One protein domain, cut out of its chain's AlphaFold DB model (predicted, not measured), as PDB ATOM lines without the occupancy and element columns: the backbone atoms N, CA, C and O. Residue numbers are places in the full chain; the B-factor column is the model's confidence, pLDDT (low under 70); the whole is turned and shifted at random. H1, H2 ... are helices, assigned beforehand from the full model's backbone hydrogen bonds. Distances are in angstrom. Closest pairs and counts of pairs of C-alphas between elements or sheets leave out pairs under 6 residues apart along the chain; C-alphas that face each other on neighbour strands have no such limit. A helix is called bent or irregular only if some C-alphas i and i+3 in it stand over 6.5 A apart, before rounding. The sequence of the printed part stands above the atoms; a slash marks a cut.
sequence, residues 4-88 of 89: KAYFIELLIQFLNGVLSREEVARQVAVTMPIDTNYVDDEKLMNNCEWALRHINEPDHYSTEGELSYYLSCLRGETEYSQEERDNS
ATOM      1  N   LYS A   4     209.064 257.858 183.887       90.19
ATOM      2  CA  LYS A   4     208.481 258.875 183.017       90.19
ATOM      3  C   LYS A   4     208.877 260.269 183.490       90.19
ATOM      4  O   LYS A   4     209.362 261.071 182.695       90.19
ATOM      5  N   ALA A   5     208.706 260.548 184.783       91.06
ATOM      6  CA  ALA A   5     209.123 261.821 185.370       91.06
ATOM      7  C   ALA A   5     210.636 262.051 185.217       91.06
ATOM      8  O   ALA A   5     211.063 263.151 184.871       91.06
ATOM      9  N   TYR A   6     211.431 260.995 185.402       92.75
ATOM     10  CA  TYR A   6     212.882 261.039 185.239       92.75
ATOM     11  C   TYR A   6     213.321 261.363 183.800       92.75
ATOM     12  O   TYR A   6     214.157 262.241 183.595       92.75
ATOM     13  N   PHE A   7     212.734 260.720 182.784       94.06
ATOM     14  CA  PHE A   7     213.043 261.027 181.382       94.06
ATOM     15  C   PHE A   7     212.635 262.441 180.991       94.06
ATOM     16  O   PHE A   7     213.399 263.126 180.314       94.06
ATOM     17  N   ILE A   8     211.472 262.908 181.457       96.06
ATOM     18  CA  ILE A   8     211.046 264.296 181.253       96.06
ATOM     19  C   ILE A   8     212.106 265.259 181.804       96.06
ATOM     20  O   ILE A   8     212.466 266.218 181.126       96.06
ATOM     21  N   GLU A   9     212.625 265.006 183.005       96.56
ATOM     22  CA  GLU A   9     213.663 265.842 183.608       96.56
ATOM     23  C   GLU A   9     214.963 265.834 182.791       96.56
ATOM     24  O   GLU A   9     215.468 266.906 182.451       96.56
ATOM     25  N   LEU A  10     215.469 264.655 182.413       95.88
ATOM     26  CA  LEU A  10     216.678 264.529 181.592       95.88
ATOM     27  C   LEU A  10     216.550 265.272 180.260       95.88
ATOM     28  O   LEU A  10     217.447 266.032 179.891       95.88
ATOM     29  N   LEU A  11     215.429 265.087 179.560       96.88
ATOM     30  CA  LEU A  11     215.156 265.743 178.283       96.88
ATOM     31  C   LEU A  11     215.104 267.264 178.437       96.88
ATOM     32  O   LEU A  11     215.716 267.974 177.647       96.88
ATOM     33  N   ILE A  12     214.437 267.782 179.475       97.81
ATOM     34  CA  ILE A  12     214.394 269.227 179.749       97.81
ATOM     35  C   ILE A  12     215.799 269.772 179.999       97.81
ATOM     36  O   ILE A  12     216.152 270.818 179.456       97.81
ATOM     37  N   GLN A  13     216.601 269.112 180.835       97.50
ATOM     38  CA  GLN A  13     217.940 269.609 181.142       97.50
ATOM     39  C   GLN A  13     218.865 269.530 179.915       97.50
ATOM     40  O   GLN A  13     219.622 270.467 179.663       97.50
ATOM     41  N   PHE A  14     218.771 268.465 179.116       96.25
ATOM     42  CA  PHE A  14     219.530 268.318 177.873       96.25
ATOM     43  C   PHE A  14     219.145 269.372 176.825       96.25
ATOM     44  O   PHE A  14     220.010 270.101 176.349       96.25
ATOM     45  N   LEU A  15     217.851 269.514 176.515       95.69
ATOM     46  CA  LEU A  15     217.353 270.443 175.489       95.69
ATOM     47  C   LEU A  15     217.577 271.920 175.856       95.69
ATOM     48  O   LEU A  15     217.641 272.772 174.976       95.69
ATOM     49  N   ASN A  16     217.737 272.236 177.144       96.69
ATOM     50  CA  ASN A  16     218.132 273.572 177.603       96.69
ATOM     51  C   ASN A  16     219.659 273.774 177.674       96.69
ATOM     52  O   ASN A  16     220.114 274.812 178.155       96.69
ATOM     53  N   GLY A  17     220.460 272.794 177.244       95.06
ATOM     54  CA  GLY A  17     221.924 272.858 177.251       95.06
ATOM     55  C   GLY A  17     222.565 272.755 178.640       95.06
ATOM     56  O   GLY A  17     223.733 273.103 178.796       95.06
ATOM     57  N   VAL A  18     221.820 272.301 179.654       97.44
ATOM     58  CA  VAL A  18     222.327 272.110 181.024       97.44
ATOM     59  C   VAL A  18     223.144 270.821 181.128       97.44
ATOM     60  O   VAL A  18     224.187 270.814 181.780       97.44
ATOM     61  N   LEU A  19     222.695 269.743 180.476       96.00
ATOM     62  CA  LEU A  19     223.425 268.472 180.409       96.00
ATOM     63  C   LEU A  19     224.050 268.266 179.031       96.00
ATOM     64  O   LEU A  19     223.434 268.548 178.005       96.00
ATOM     65  N   SER A  20     225.262 267.709 179.011       94.69
ATOM     66  CA  SER A  20     225.884 267.196 177.791       94.69
ATOM     67  C   SER A  20     225.358 265.796 177.456       94.69
ATOM     68  O   SER A  20     224.794 265.104 178.303       94.69
ATOM     69  N   ARG A  21     225.604 265.336 176.223       92.50
ATOM     70  CA  ARG A  21     225.266 263.967 175.789       92.50
ATOM     71  C   ARG A  21     225.911 262.897 176.665       92.50
ATOM     72  O   ARG A  21     225.258 261.933 177.046       92.50
ATOM     73  N   GLU A  22     227.182 263.090 177.008       93.56
ATOM     74  CA  GLU A  22     227.935 262.185 177.883       93.56
ATOM     75  C   GLU A  22     227.293 262.081 179.269       93.56
ATOM     76  O   GLU A  22     227.182 260.990 179.826       93.56
ATOM     77  N   GLU A  23     226.833 263.210 179.809       95.19
ATOM     78  CA  GLU A  23     226.212 263.263 181.126       95.19
ATOM     79  C   GLU A  23     224.826 262.605 181.131       95.19
ATOM     80  O   GLU A  23     224.527 261.836 182.043       95.19
ATOM     81  N   VAL A  24     224.018 262.819 180.085       94.06
ATOM     82  CA  VAL A  24     222.736 262.118 179.900       94.06
ATOM     83  C   VAL A  24     222.952 260.606 179.838       94.06
ATOM     84  O   VAL A  24     222.363 259.873 180.634       94.06
ATOM     85  N   ALA A  25     223.840 260.134 178.956       91.62
ATOM     86  CA  ALA A  25     224.122 258.708 178.796       91.62
ATOM     87  C   ALA A  25     224.603 258.075 180.115       91.62
ATOM     88  O   ALA A  25     224.151 256.996 180.505       91.62
ATOM     89  N   ARG A  26     225.473 258.782 180.855       92.62
ATOM     90  CA  ARG A  26     225.960 258.357 182.173       92.62
ATOM     91  C   ARG A  26     224.830 258.242 183.193       92.62
ATOM     92  O   ARG A  26     224.770 257.245 183.912       92.62
ATOM     93  N   GLN A  27     223.946 259.236 183.277       93.38
ATOM     94  CA  GLN A  27     222.825 259.211 184.218       93.38
ATOM     95  C   GLN A  27     221.847 258.076 183.895       93.38
ATOM     96  O   GLN A  27     221.440 257.348 184.799       93.38
ATOM     97  N   VAL A  28     221.524 257.854 182.618       91.00
ATOM     98  CA  VAL A  28     220.697 256.712 182.189       91.00
ATOM     99  C   VAL A  28     221.353 255.384 182.569       91.00
ATOM    100  O   VAL A  28     220.698 254.529 183.161       91.00
ATOM    101  N   ALA A  29     222.656 255.220 182.314       88.69
ATOM    102  CA  ALA A  29     223.380 253.987 182.629       88.69
ATOM    103  C   ALA A  29     223.432 253.668 184.136       88.69
ATOM    104  O   ALA A  29     223.376 252.498 184.510       88.69
ATOM    105  N   VAL A  30     223.534 254.688 184.995       88.62
ATOM    106  CA  VAL A  30     223.549 254.521 186.460       88.62
ATOM    107  C   VAL A  30     222.156 254.215 187.006       88.62
ATOM    108  O   VAL A  30     222.011 253.357 187.875       88.62
ATOM    109  N   THR A  31     221.138 254.921 186.515       85.88
ATOM    110  CA  THR A  31     219.768 254.833 187.038       85.88
ATOM    111  C   THR A  31     219.033 253.592 186.537       85.88
ATOM    112  O   THR A  31     218.212 253.030 187.262       85.88
ATOM    113  N   MET A  32     219.333 253.146 185.317       80.75
ATOM    114  CA  MET A  32     218.668 252.026 184.653       80.75
ATOM    115  C   MET A  32     219.712 250.994 184.206       80.75
ATOM    116  O   MET A  32     220.099 250.961 183.032       80.75
ATOM    117  N   PRO A  33     220.227 250.162 185.131       68.38
ATOM    118  CA  PRO A  33     221.052 249.024 184.755       68.38
ATOM    119  C   PRO A  33     220.209 248.058 183.910       68.38
ATOM    120  O   PRO A  33     219.050 247.819 184.227       68.38
ATOM    121  N   ILE A  34     220.794 247.559 182.819       60.62
ATOM    122  CA  ILE A  34     220.134 246.811 181.737       60.62
ATOM    123  C   ILE A  34     219.172 245.744 182.292       60.62
ATOM    124  O   ILE A  34     219.620 244.714 182.793       60.62
ATOM    125  N   ASP A  35     217.865 245.970 182.151       56.12
ATOM    126  CA  ASP A  35     216.834 244.948 182.331       56.12
ATOM    127  C   ASP A  35     216.094 244.807 180.999       56.12
ATOM    128  O   ASP A  35     215.392 245.705 180.548       56.12
ATOM    129  N   THR A  36     216.334 243.704 180.294       49.94
ATOM    130  CA  THR A  36     215.832 243.465 178.932       49.94
ATOM    131  C   THR A  36     214.393 242.945 178.894       49.94
ATOM    132  O   THR A  36     213.963 242.424 177.867       49.94
ATOM    133  N   ASN A  37     213.635 243.043 179.989       46.84
ATOM    134  CA  ASN A  37     212.243 242.596 180.050       46.84
ATOM    135  C   ASN A  37     211.273 243.773 179.941       46.84
ATOM    136  O   ASN A  37     210.555 244.087 180.888       46.84
ATOM    137  N   TYR A  38     211.231 244.410 178.773       53.06
ATOM    138  CA  TYR A  38     210.220 245.426 178.502       53.06
ATOM    139  C   TYR A  38     209.007 244.821 177.796       53.06
ATOM    140  O   TYR A  38     209.123 244.145 176.774       53.06
ATOM    141  N   VAL A  39     207.831 245.059 178.377       52.09
ATOM    142  CA  VAL A  39     206.532 244.668 177.825       52.09
ATOM    143  C   VAL A  39     206.201 245.600 176.654       52.09
ATOM    144  O   VAL A  39     206.405 246.810 176.733       52.09
ATOM    145  N   ASP A  40     205.683 245.030 175.567       51.12
ATOM    146  CA  ASP A  40     205.377 245.694 174.286       51.12
ATOM    147  C   ASP A  40     204.399 246.893 174.408       51.12
ATOM    148  O   ASP A  40     204.274 247.701 173.488       51.12
ATOM    149  N   ASP A  41     203.727 247.035 175.556       54.41
ATOM    150  CA  ASP A  41     202.783 248.119 175.856       54.41
ATOM    151  C   ASP A  41     203.478 249.450 176.227       54.41
ATOM    152  O   ASP A  41     202.845 250.504 176.204       54.41
ATOM    153  N   GLU A  42     204.792 249.448 176.499       73.19
ATOM    154  CA  GLU A  42     205.573 250.642 176.879       73.19
ATOM    155  C   GLU A  42     206.487 251.176 175.755       73.19
ATOM    156  O   GLU A  42     207.557 251.735 176.004       73.19
ATOM    157  N   LYS A  43     206.072 251.055 174.486       82.44
ATOM    158  CA  LYS A  43     206.876 251.468 173.311       82.44
ATOM    159  C   LYS A  43     207.479 252.870 173.406       82.44
ATOM    160  O   LYS A  43     208.638 253.037 173.038       82.44
ATOM    161  N   LEU A  44     206.733 253.863 173.891       89.00
ATOM    162  CA  LEU A  44     207.246 255.228 174.071       89.00
ATOM    163  C   LEU A  44     208.430 255.263 175.050       89.00
ATOM    164  O   LEU A  44     209.466 255.847 174.741       89.00
ATOM    165  N   MET A  45     208.280 254.628 176.215       88.75
ATOM    166  CA  MET A  45     209.308 254.614 177.258       88.75
ATOM    167  C   MET A  45     210.564 253.894 176.778       88.75
ATOM    168  O   MET A  45     211.662 254.415 176.949       88.75
ATOM    169  N   ASN A  46     210.398 252.755 176.104       86.62
ATOM    170  CA  ASN A  46     211.513 251.951 175.602       86.62
ATOM    171  C   ASN A  46     212.315 252.697 174.535       86.62
ATOM    172  O   ASN A  46     213.543 252.720 174.572       86.62
ATOM    173  N   ASN A  47     211.619 253.325 173.585       87.88
ATOM    174  CA  ASN A  47     212.269 254.098 172.534       87.88
ATOM    175  C   ASN A  47     212.985 255.329 173.108       87.88
ATOM    176  O   ASN A  47     214.119 255.604 172.727       87.88
ATOM    177  N   CYS A  48     212.368 256.022 174.070       91.44
ATOM    178  CA  CYS A  48     212.995 257.154 174.747       91.44
ATOM    179  C   CYS A  48     214.237 256.731 175.550       91.44
ATOM    180  O   CYS A  48     215.280 257.374 175.439       91.44
ATOM    181  N   GLU A  49     214.171 255.631 176.308       90.88
ATOM    182  CA  GLU A  49     215.339 255.095 177.015       90.88
ATOM    183  C   GLU A  49     216.468 254.779 176.035       90.88
ATOM    184  O   GLU A  49     217.615 255.167 176.258       90.88
ATOM    185  N   TRP A  50     216.145 254.081 174.945       89.19
ATOM    186  CA  TRP A  50     217.128 253.679 173.952       89.19
ATOM    187  C   TRP A  50     217.803 254.902 173.318       89.19
ATOM    188  O   TRP A  50     219.033 254.952 173.278       89.19
ATOM    189  N   ALA A  51     217.028 255.918 172.933       91.12
ATOM    190  CA  ALA A  51     217.538 257.183 172.409       91.12
ATOM    191  C   ALA A  51     218.483 257.882 173.402       91.12
ATOM    192  O   ALA A  51     219.591 258.283 173.049       91.12
ATOM    193  N   LEU A  52     218.091 257.981 174.677       92.56
ATOM    194  CA  LEU A  52     218.905 258.631 175.708       92.56
ATOM    195  C   LEU A  52     220.165 257.830 176.067       92.56
ATOM    196  O   LEU A  52     221.198 258.416 176.386       92.56
ATOM    197  N   ARG A  53     220.102 256.498 176.019       89.88
ATOM    198  CA  ARG A  53     221.234 255.613 176.314       89.88
ATOM    199  C   ARG A  53     222.323 255.706 175.250       89.88
ATOM    200  O   ARG A  53     223.495 255.737 175.609       89.88
ATOM    201  N   HIS A  54     221.931 255.777 173.979       89.12
ATOM    202  CA  HIS A  54     222.854 255.802 172.840       89.12
ATOM    203  C   HIS A  54     223.054 257.226 172.287       89.12
ATOM    204  O   HIS A  54     223.658 257.414 171.236       89.12
ATOM    205  N   ILE A  55     222.614 258.257 173.018       91.06
ATOM    206  CA  ILE A  55     222.680 259.667 172.601       91.06
ATOM    207  C   ILE A  55     224.105 260.147 172.273       91.06
ATOM    208  O   ILE A  55     224.279 261.116 171.533       91.06
ATOM    209  N   ASN A  56     225.136 259.515 172.840       88.50
ATOM    210  CA  ASN A  56     226.542 259.830 172.590       88.50
ATOM    211  C   ASN A  56     227.202 258.903 171.552       88.50
ATOM    212  O   ASN A  56     228.374 259.104 171.232       88.50
ATOM    213  N   GLU A  57     226.481 257.910 171.031       88.00
ATOM    214  CA  GLU A  57     226.993 256.984 170.031       88.00
ATOM    215  C   GLU A  57     226.858 257.589 168.629       88.00
ATOM    216  O   GLU A  57     225.762 257.992 168.239       88.00
ATOM    217  N   PRO A  58     227.942 257.642 167.834       77.62
ATOM    218  CA  PRO A  58     227.902 258.243 166.500       77.62
ATOM    219  C   PRO A  58     226.894 257.585 165.548       77.62
ATOM    220  O   PRO A  58     226.296 258.278 164.730       77.62
ATOM    221  N   ASP A  59     226.693 256.269 165.672       77.19
ATOM    222  CA  ASP A  59     225.829 255.479 164.784       77.19
ATOM    223  C   ASP A  59     224.344 255.503 165.197       77.19
ATOM    224  O   ASP A  59     223.478 255.085 164.430       77.19
ATOM    225  N   HIS A  60     224.041 256.014 166.395       74.94
ATOM    226  CA  HIS A  60     222.699 256.045 166.994       74.94
ATOM    227  C   HIS A  60     222.376 257.424 167.582       74.94
ATOM    228  O   HIS A  60     221.651 257.559 168.567       74.94
ATOM    229  N   TYR A  61     222.959 258.465 166.987       72.94
ATOM    230  CA  TYR A  61     222.884 259.822 167.498       72.94
ATOM    231  C   TYR A  61     221.456 260.367 167.398       72.94
ATOM    232  O   TYR A  61     221.041 260.857 166.349       72.94
ATOM    233  N   SER A  62     220.721 260.337 168.508       84.38
ATOM    234  CA  SER A  62     219.404 260.968 168.572       84.38
ATOM    235  C   SER A  62     219.497 262.475 168.347       84.38
ATOM    236  O   SER A  62     220.331 263.176 168.951       84.38
ATOM    237  N   THR A  63     218.644 262.979 167.457       87.06
ATOM    238  CA  THR A  63     218.572 264.404 167.124       87.06
ATOM    239  C   THR A  63     217.838 265.176 168.220       87.06
ATOM    240  O   THR A  63     217.072 264.619 169.004       87.06
ATOM    241  N   GLU A  64     218.043 266.494 168.290       88.62
ATOM    242  CA  GLU A  64     217.240 267.337 169.192       88.62
ATOM    243  C   GLU A  64     215.744 267.301 168.834       88.62
ATOM    244  O   GLU A  64     214.904 267.431 169.724       88.62
ATOM    245  N   GLY A  65     215.412 267.084 167.555       89.12
ATOM    246  CA  GLY A  65     214.037 266.926 167.075       89.12
ATOM    247  C   GLY A  65     213.375 265.669 167.634       89.12
ATOM    248  O   GLY A  65     212.314 265.761 168.248       89.12
ATOM    249  N   GLU A  66     214.041 264.520 167.514       90.25
ATOM    250  CA  GLU A  66     213.587 263.246 168.076       90.25
ATOM    251  C   GLU A  66     213.387 263.337 169.602       90.25
ATOM    252  O   GLU A  66     212.350 262.944 170.141       90.25
ATOM    253  N   LEU A  67     214.346 263.931 170.316       94.38
ATOM    254  CA  LEU A  67     214.277 264.089 171.773       94.38
ATOM    255  C   LEU A  67     213.166 265.057 172.208       94.38
ATOM    256  O   LEU A  67     212.494 264.824 173.218       94.38
ATOM    257  N   SER A  68     212.928 266.116 171.433       94.88
ATOM    258  CA  SER A  68     211.805 267.032 171.658       94.88
ATOM    259  C   SER A  68     210.461 266.339 171.428       94.88
ATOM    260  O   SER A  68     209.534 266.543 172.211       94.88
ATOM    261  N   TYR A  69     210.360 265.478 170.410       93.38
ATOM    262  CA  TYR A  69     209.165 264.673 170.157       93.38
ATOM    263  C   TYR A  69     208.845 263.752 171.342       93.38
ATOM    264  O   TYR A  69     207.725 263.778 171.858       93.38
ATOM    265  N   TYR A  70     209.841 263.022 171.859       94.44
ATOM    266  CA  TYR A  70     209.649 262.197 173.056       94.44
ATOM    267  C   TYR A  70     209.166 263.005 174.259       94.44
ATOM    268  O   TYR A  70     208.269 262.553 174.973       94.44
ATOM    269  N   LEU A  71     209.706 264.208 174.480       96.12
ATOM    270  CA  LEU A  71     209.270 265.071 175.577       96.12
ATOM    271  C   LEU A  71     207.781 265.439 175.458       96.12
ATOM    272  O   LEU A  71     207.049 265.320 176.445       96.12
ATOM    273  N   SER A  72     207.326 265.831 174.266       95.44
ATOM    274  CA  SER A  72     205.915 266.143 173.996       95.44
ATOM    275  C   SER A  72     205.010 264.933 174.241       95.44
ATOM    276  O   SER A  72     203.985 265.046 174.922       95.44
ATOM    277  N   CYS A  73     205.415 263.748 173.770       94.19
ATOM    278  CA  CYS A  73     204.676 262.506 174.000       94.19
ATOM    279  C   CYS A  73     204.583 262.147 175.487       94.19
ATOM    280  O   CYS A  73     203.507 261.825 175.994       94.19
ATOM    281  N   LEU A  74     205.691 262.251 176.224       93.81
ATOM    282  CA  LEU A  74     205.712 261.966 177.659       93.81
ATOM    283  C   LEU A  74     204.833 262.956 178.439       93.81
ATOM    284  O   LEU A  74     204.157 262.560 179.389       93.81
ATOM    285  N   ARG A  75     204.753 264.223 178.034       95.00
ATOM    286  CA  ARG A  75     203.847 265.200 178.663       95.00
ATOM    287  C   ARG A  75     202.375 265.028 178.280       95.00
ATOM    288  O   ARG A  75     201.521 265.628 178.929       95.00
ATOM    289  N   GLY A  76     202.069 264.182 177.295       91.75
ATOM    290  CA  GLY A  76     200.713 264.005 176.770       91.75
ATOM    291  C   GLY A  76     200.261 265.159 175.871       91.75
ATOM    292  O   GLY A  76     199.066 265.362 175.691       91.75
ATOM    293  N   GLU A  77     201.210 265.927 175.332       93.75
ATOM    294  CA  GLU A  77     200.951 267.014 174.380       93.75
ATOM    295  C   GLU A  77     200.750 266.469 172.956       93.75
ATOM    296  O   GLU A  77     200.139 267.119 172.109       93.75
ATOM    297  N   THR A  78     201.263 265.268 172.676       89.44
ATOM    298  CA  THR A  78     201.161 264.568 171.388       89.44
ATOM    299  C   THR A  78     201.072 263.059 171.632       89.44
ATOM    300  O   THR A  78     201.641 262.558 172.601       89.44
ATOM    301  N   GLU A  79     200.349 262.318 170.793       88.62
ATOM    302  CA  GLU A  79     200.317 260.851 170.875       88.62
ATOM    303  C   GLU A  79     201.574 260.250 170.244       88.62
ATOM    304  O   GLU A  79     202.072 260.751 169.241       88.62
ATOM    305  N   TYR A  80     202.108 259.179 170.830       86.56
ATOM    306  CA  TYR A  80     203.291 258.528 170.276       86.56
ATOM    307  C   TYR A  80     202.943 257.732 169.013       86.56
ATOM    308  O   TYR A  80     202.123 256.812 169.056       86.56
ATOM    309  N   SER A  81     203.645 258.030 167.924       86.50
ATOM    310  CA  SER A  81     203.616 257.302 166.663       86.50
ATOM    311  C   SER A  81     205.034 256.946 166.234       86.50
ATOM    312  O   SER A  81     205.928 257.790 166.168       86.50
ATOM    313  N   GLN A  82     205.232 255.675 165.888       79.44
ATOM    314  CA  GLN A  82     206.506 255.191 165.364       79.44
ATOM    315  C   GLN A  82     206.882 255.893 164.047       79.44
ATOM    316  O   GLN A  82     208.043 256.210 163.828       79.44
ATOM    317  N   GLU A  83     205.895 256.174 163.194       81.06
ATOM    318  CA  GLU A  83     206.103 256.835 161.901       81.06
ATOM    319  C   GLU A  83     206.545 258.297 162.070       81.06
ATOM    320  O   GLU A  83     207.424 258.776 161.359       81.06
ATOM    321  N   GLU A  84     205.971 259.020 163.032       70.94
ATOM    322  CA  GLU A  84     206.369 260.407 163.309       70.94
ATOM    323  C   GLU A  84     207.755 260.487 163.952       70.94
ATOM    324  O   GLU A  84     208.523 261.398 163.632       70.94
ATOM    325  N   ARG A  85     208.109 259.507 164.796       75.31
ATOM    326  CA  ARG A  85     209.480 259.355 165.299       75.31
ATOM    327  C   ARG A  85     210.467 259.211 164.144       75.31
ATOM    328  O   ARG A  85     211.440 259.953 164.100       75.31
ATOM    329  N   ASP A  86     210.208 258.298 163.207       72.88
ATOM    330  CA  ASP A  86     211.097 258.035 162.064       72.88
ATOM    331  C   ASP A  86     211.305 259.278 161.189       72.88
ATOM    332  O   ASP A  86     212.386 259.477 160.647       72.88
ATOM    333  N   ASN A  87     210.288 260.140 161.090       73.25
ATOM    334  CA  ASN A  87     210.368 261.425 160.390       73.25
ATOM    335  C   ASN A  87     211.064 262.541 161.200       73.25
ATOM    336  O   ASN A  87     211.336 263.607 160.649       73.25
ATOM    337  N   SER A  88     211.307 262.328 162.498       65.12
ATOM    338  CA  SER A  88     211.966 263.278 163.410       65.12
ATOM    339  C   SER A  88     213.469 262.998 163.596       65.12
ATOM    340  O   SER A  88     214.154 263.785 164.259       65.12
TER     341      SER A  88
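AT A GLANCE: This is residues 4 to 88 of the 89 residues of an uncharacterized protein of Gammaproteobacteria bacterium CG12_big_fil_rev_8_21_14_0_65_46_12 (UniProt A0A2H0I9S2). Two helical hairpins, H1 with H2 and H3 with H4, pack together into a rounded, all-helix body, in which H4 packs on both H1 and H3 and H2 crosses the last residues of H3. The short H5 lies at the outside, beside H4, and residues 32 to 39 make a wide arc from H2 to H3. The printed part has 85 residues, with five named helices in the order H1 to H5 and no named strand. It is compact, with a radius of gyration of the C-alphas of 12.1 A and spans of 30 by 28 by 27 A.

IN THESE COORDINATES: H1, residues 4 to 15, begins at C-alpha 4 (208.481, 258.875, 183.017) and is 16.4 A long. H2, residues 21 to 31, is 15.5 A long. H3, residues 40 to 53, is 18.8 A long and irregular: C-alphas 41 and 44 are 8.6 A apart. H4, residues 64 to 75, is 16.5 A long. H5, residues 82 to 86, ends at C-alpha 86 (211.097, 258.035, 162.064).

HOW THE PARTS SIT: H1, H3 and H4 form a bundle, three helices grouped together. H1 and H4 touch, their closest C-alphas, Ile 8 and Leu 71, 6.0 A apart, opposite ways at a shallow tilt of 32 degrees, only just short of steep. H3 and H4 touch at a steep tilt of 41 degrees, closest at Cys 48 and Tyr 70, C-alphas 6.3 A apart. H1 and H3 only just touch, with 3 pairs of C-alphas within 8 A, the closest Lys 4 and Met 45 at 7.2 A. H2 touches residues 49 to 53 of H3, with C-alphas 25 and 53 closest at 4.9 A. H5 is close to H4 but not clearly touching; it is apart from H1. Every O i to N i+4 pair is within hydrogen-bond range in H1, H2, H4 and H5, and 8 of 10 in H3.

THE WHOLE: The C-alphas farthest apart, Gly 17 and Val 39, are 32.1 A apart. The printed part has no cut, and no link is long. Residues 33 to 41 and 88 have pLDDT under 70.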